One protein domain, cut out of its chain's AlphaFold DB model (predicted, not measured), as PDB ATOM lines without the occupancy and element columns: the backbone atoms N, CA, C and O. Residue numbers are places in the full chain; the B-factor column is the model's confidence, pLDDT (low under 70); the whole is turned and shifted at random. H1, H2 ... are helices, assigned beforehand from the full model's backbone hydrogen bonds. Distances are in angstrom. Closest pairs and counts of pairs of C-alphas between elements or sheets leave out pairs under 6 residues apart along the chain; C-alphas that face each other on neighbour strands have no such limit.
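What this domain is: This is residues 17 to 56 of the 68 residues of an uncharacterized protein of Sphingobium sp. GW456-12-10-14-TSB1 (UniProt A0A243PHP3). Picture a helical hairpin, H2 and H3 side by side and running opposite ways, with the shorter helix H1 set crosswise at the hairpin's open end, where it makes a corner with H2. At the other end the turn of the hairpin, residues 39 to 44, sticks out free. You have 40 printed residues, with three named helices in the order H1, H2, H3 and no named strand; the class is all helix. The whole is only just compact, close to loose, with a radius of gyration of the C-alphas of 10.3 A, and its elongated outline spans 28 by 16 by 15 A.

How they stand to each other: Begin with H2, residues 28 to 38, one of the two longest helices. Next find H3, residues 45 to 55; H2 and H3 touch, and their closest C-alphas are those of Val 37 and Gln 48, 6.4 A apart. Their lines stand at a shallow tilt of 17 degrees and run opposite ways, and the two form a helical hairpin. Now go to H1, residues 17 to 26. It touches H2 only at the corner by their link, and only just, with 3 pairs of C-alphas within 8 A; the closest are those of Leu 24 and Tyr 30, 6.2 A apart. The lines of H1 and H2 are about perpendicular at 73 degrees, only just beyond a steep tilt. H1 and H3 are apart, but only just: their closest C-alphas are 8.0 A apart. On the backbone, every O i to N i+4 pair is within hydrogen-bond range in H2 and H3, and 5 of 6 are in H1.

Where its parts are: Find C-alpha 28 at (209.331, 208.793, 139.918); from there H2 runs 15.1 A to C-alpha 38 at (202.493, 200.408, 129.317). H3 runs 15.4 A from C-alpha 45 to C-alpha 55, which you find at (199.690, 213.684, 133.580). H1 begins at C-alpha 17, at (206.343, 218.457, 123.553), and its first and last C-alphas are 14.8 A apart.

The domain as a whole: The two C-alphas farthest apart are those of Phe 19 and Arg 42, 28.9 A, while the C-alphas of Pro 17 and Gly 56, the first and last printed, are 11.2 A apart. The printed part has no cut. The link from H1 to H2, one residue, is tight; the link from H2 to H3, six residues, is short. Look at the B-factor column for the model's confidence: the mean pLDDT of the printed part is 87.3, and residues 41 to 42 are under 70.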
ATOM      1  N   PRO A  17     206.793 219.787 123.139       83.69
ATOM      2  CA  PRO A  17     206.343 218.457 123.553       83.69
ATOM      3  C   PRO A  17     207.474 217.561 124.074       83.69
ATOM      4  O   PRO A  17     207.314 216.935 125.123       83.69
ATOM      5  N   GLY A  18     208.629 217.527 123.400       85.81
ATOM      6  CA  GLY A  18     209.790 216.752 123.835       85.81
ATOM      7  C   GLY A  18     210.306 217.197 125.203       85.81
ATOM      8  O   GLY A  18     210.573 216.368 126.075       85.81
ATOM      9  N   PHE A  19     210.363 218.508 125.445       86.31
ATOM     10  CA  PHE A  19     210.764 219.060 126.736       86.31
ATOM     11  C   PHE A  19     209.778 218.695 127.856       86.31
ATOM     12  O   PHE A  19     210.199 218.288 128.943       86.31
ATOM     13  N   ALA A  20     208.470 218.787 127.596       88.94
ATOM     14  CA  ALA A  20     207.436 218.379 128.547       88.94
ATOM     15  C   ALA A  20     207.535 216.881 128.887       88.94
ATOM     16  O   ALA A  20     207.498 216.500 130.060       88.94
ATOM     17  N   GLN A  21     207.755 216.031 127.882       87.50
ATOM     18  CA  GLN A  21     207.945 214.595 128.080       87.50
ATOM     19  C   GLN A  21     209.189 214.290 128.930       87.50
ATOM     20  O   GLN A  21     209.167 213.418 129.802       87.50
ATOM     21  N   GLU A  22     210.271 215.034 128.724       90.12
ATOM     22  CA  GLU A  22     211.524 214.866 129.456       90.12
ATOM     23  C   GLU A  22     211.438 215.381 130.909       90.12
ATOM     24  O   GLU A  22     212.118 214.873 131.809       90.12
ATOM     25  N   PHE A  23     210.552 216.342 131.188       89.25
ATOM     26  CA  PHE A  23     210.177 216.699 132.559       89.25
ATOM     27  C   PHE A  23     209.436 215.546 133.254       89.25
ATOM     28  O   PHE A  23     209.793 215.160 134.370       89.25
ATOM     29  N   LEU A  24     208.462 214.930 132.575       92.38
ATOM     30  CA  LEU A  24     207.697 213.801 133.111       92.38
ATOM     31  C   LEU A  24     208.573 212.571 133.384       92.38
ATOM     32  O   LEU A  24     208.456 211.962 134.449       92.38
ATOM     33  N   ARG A  25     209.520 212.243 132.493       89.44
ATOM     34  CA  ARG A  25     210.454 211.110 132.667       89.44
ATOM     35  C   ARG A  25     211.291 211.189 133.945       89.44
ATOM     36  O   ARG A  25     211.681 210.145 134.471       89.44
ATOM     37  N   ARG A  26     211.548 212.388 134.479       91.44
ATOM     38  CA  ARG A  26     212.273 212.568 135.752       91.44
ATOM     39  C   ARG A  26     211.413 212.327 136.989       91.44
ATOM     40  O   ARG A  26     211.963 212.102 138.063       91.44
ATOM     41  N   ASN A  27     210.088 212.348 136.866       94.56
ATOM     42  CA  ASN A  27     209.194 212.160 137.998       94.56
ATOM     43  C   ASN A  27     209.051 210.658 138.336       94.56
ATOM     44  O   ASN A  27     208.560 209.883 137.507       94.56
ATOM     45  N   PRO A  28     209.420 210.207 139.551       95.06
ATOM     46  CA  PRO A  28     209.331 208.793 139.918       95.06
ATOM     47  C   PRO A  28     207.888 208.263 139.925       95.06
ATOM     48  O   PRO A  28     207.664 207.101 139.584       95.06
ATOM     49  N   ARG A  29     206.893 209.107 140.240       95.56
ATOM     50  CA  ARG A  29     205.473 208.723 140.188       95.56
ATOM     51  C   ARG A  29     205.018 208.489 138.750       95.56
ATOM     52  O   ARG A  29     204.372 207.481 138.485       95.56
ATOM     53  N   TYR A  30     205.431 209.353 137.820       94.44
ATOM     54  CA  TYR A  30     205.147 209.177 136.391       94.44
ATOM     55  C   TYR A  30     205.738 207.870 135.869       94.44
ATOM     56  O   TYR A  30     205.054 207.100 135.204       94.44
ATOM     57  N   ARG A  31     206.996 207.575 136.222       93.31
ATOM     58  CA  ARG A  31     207.663 206.329 135.822       93.31
ATOM     59  C   ARG A  31     206.917 205.093 136.320       93.31
ATOM     60  O   ARG A  31     206.762 204.145 135.557       93.31
ATOM     61  N   SER A  32     206.455 205.106 137.571       93.12
ATOM     62  CA  SER A  32     205.659 204.009 138.131       93.12
ATOM     63  C   SER A  32     204.333 203.839 137.386       93.12
ATOM     64  O   SER A  32     203.979 202.716 137.037       93.12
ATOM     65  N   ASP A  33     203.596 204.924 137.148       92.00
ATOM     66  CA  ASP A  33     202.318 204.871 136.428       92.00
ATOM     67  C   ASP A  33     202.516 204.380 134.986       92.00
ATOM     68  O   ASP A  33     201.844 203.451 134.549       92.00
ATOM     69  N   TYR A  34     203.513 204.927 134.283       89.75
ATOM     70  CA  TYR A  34     203.869 204.521 132.925       89.75
ATOM     71  C   TYR A  34     204.217 203.035 132.854       89.75
ATOM     72  O   TYR A  34     203.769 202.342 131.948       89.75
ATOM     73  N   GLN A  35     204.989 202.509 133.809       90.12
ATOM     74  CA  GLN A  35     205.312 201.082 133.843       90.12
ATOM     75  C   GLN A  35     204.076 200.214 134.088       90.12
ATOM     76  O   GLN A  35     203.936 199.193 133.422       90.12
ATOM     77  N   LYS A  36     203.179 200.614 134.995       89.19
ATOM     78  CA  LYS A  36     201.939 199.874 135.278       89.19
ATOM     79  C   LYS A  36     201.029 199.800 134.059       89.19
ATOM     80  O   LYS A  36     200.523 198.727 133.752       89.19
ATOM     81  N   VAL A  37     200.865 200.913 133.348       87.12
ATOM     82  CA  VAL A  37     199.981 200.979 132.181       87.12
ATOM     83  C   VAL A  37     200.660 200.371 130.950       87.12
ATOM     84  O   VAL A  37     200.133 199.453 130.343       87.12
ATOM     85  N   MET A  38     201.878 200.785 130.600       80.50
ATOM     86  CA  MET A  38     202.493 200.408 129.317       80.50
ATOM     87  C   MET A  38     203.181 199.036 129.314       80.50
ATOM     88  O   MET A  38     203.377 198.465 128.243       80.50
ATOM     89  N   ARG A  39     203.563 198.474 130.474       77.88
ATOM     90  CA  ARG A  39     204.113 197.099 130.535       77.88
ATOM     91  C   ARG A  39     203.042 196.029 130.711       77.88
ATOM     92  O   ARG A  39     203.334 194.847 130.530       77.88
ATOM     93  N   THR A  40     201.811 196.414 131.027       77.12
ATOM     94  CA  THR A  40     200.695 195.475 131.112       77.12
ATOM     95  C   THR A  40     200.181 195.206 129.703       77.12
ATOM     96  O   THR A  40     199.559 196.063 129.085       77.12
ATOM     97  N   ARG A  41     200.403 193.986 129.185       67.06
ATOM     98  CA  ARG A  41     199.956 193.539 127.841       67.06
ATOM     99  C   ARG A  41     198.457 193.754 127.559       67.06
ATOM    100  O   ARG A  41     198.044 193.635 126.410       67.06
ATOM    101  N   ARG A  42     197.652 194.011 128.594       68.81
ATOM    102  CA  ARG A  42     196.199 194.215 128.541       68.81
ATOM    103  C   ARG A  42     195.737 195.487 129.254       68.81
ATOM    104  O   ARG A  42     194.604 195.501 129.721       68.81
ATOM    105  N   SER A  43     196.577 196.517 129.383       74.06
ATOM    106  CA  SER A  43     196.093 197.760 129.994       74.06
ATOM    107  C   SER A  43     194.847 198.234 129.256       74.06
ATOM    108  O   SER A  43     194.879 198.323 128.020       74.06
ATOM    109  N   SER A  44     193.765 198.492 129.982       81.88
ATOM    110  CA  SER A  44     192.527 198.924 129.344       81.88
ATOM    111  C   SER A  44     192.707 200.327 128.756       81.88
ATOM    112  O   SER A  44     193.566 201.103 129.186       81.88
ATOM    113  N   THR A  45     191.890 200.678 127.761       83.00
ATOM    114  CA  THR A  45     191.835 202.059 127.252       83.00
ATOM    115  C   THR A  45     191.536 203.042 128.387       83.00
ATOM    116  O   THR A  45     192.110 204.123 128.433       83.00
ATOM    117  N   GLU A  46     190.715 202.633 129.354       86.06
ATOM    118  CA  GLU A  46     190.376 203.430 130.532       86.06
ATOM    119  C   GLU A  46     191.593 203.700 131.431       86.06
ATOM    120  O   GLU A  46     191.813 204.837 131.838       86.06
ATOM    121  N   GLU A  47     192.451 202.708 131.683       86.00
ATOM    122  CA  GLU A  47     193.690 202.906 132.453       86.00
ATOM    123  C   GLU A  47     194.654 203.876 131.751       86.00
ATOM    124  O   GLU A  47     195.299 204.707 132.400       86.00
ATOM    125  N   GLN A  48     194.724 203.807 130.418       85.50
ATOM    126  CA  GLN A  48     195.496 204.754 129.613       85.50
ATOM    127  C   GLN A  48     194.901 206.163 129.681       85.50
ATOM    128  O   GLN A  48     195.650 207.122 129.860       85.50
ATOM    129  N   GLU A  49     193.577 206.306 129.605       87.12
ATOM    130  CA  GLU A  49     192.887 207.595 129.725       87.12
ATOM    131  C   GLU A  49     193.049 208.223 131.110       87.12
ATOM    132  O   GLU A  49     193.333 209.419 131.217       87.12
ATOM    133  N   VAL A  50     192.922 207.432 132.178       89.62
ATOM    134  CA  VAL A  50     193.147 207.886 133.557       89.62
ATOM    135  C   VAL A  50     194.575 208.403 133.713       89.62
ATOM    136  O   VAL A  50     194.788 209.492 134.254       89.62
ATOM    137  N   MET A  51     195.559 207.670 133.186       90.12
ATOM    138  CA  MET A  51     196.945 208.126 133.171       90.12
ATOM    139  C   MET A  51     197.109 209.420 132.362       90.12
ATOM    140  O   MET A  51     197.809 210.331 132.812       90.12
ATOM    141  N   ALA A  52     196.461 209.521 131.199       89.94
ATOM    142  CA  ALA A  52     196.544 210.695 130.336       89.94
ATOM    143  C   ALA A  52     196.032 211.947 131.044       89.94
ATOM    144  O   ALA A  52     196.743 212.945 131.131       89.94
ATOM    145  N   ARG A  53     194.836 211.859 131.637       90.25
ATOM    146  CA  ARG A  53     194.217 212.956 132.392       90.25
ATOM    147  C   ARG A  53     195.069 213.370 133.587       90.25
ATOM    148  O   ARG A  53     195.238 214.560 133.827       90.25
ATOM    149  N   ARG A  54     195.653 212.404 134.305       93.19
ATOM    150  CA  ARG A  54     196.508 212.671 135.472       93.19
ATOM    151  C   ARG A  54     197.778 213.445 135.119       93.19
ATOM    152  O   ARG A  54     198.212 214.282 135.907       93.19
ATOM    153  N   TRP A  55     198.388 213.139 133.977       93.75
ATOM    154  CA  TRP A  55     199.690 213.684 133.580       93.75
ATOM    155  C   TRP A  55     199.614 214.735 132.467       93.75
ATOM    156  O   TRP A  55     200.656 215.215 132.026       93.75
ATOM    157  N   GLY A  56     198.408 215.103 132.025       91.69
ATOM    158  CA  GLY A  56     198.201 216.051 130.929       91.69
ATOM    159  C   GLY A  56     198.679 215.523 129.574       91.69
ATOM    160  O   GLY A  56     199.122 216.302 128.736       91.69
TER     161      GLY A  56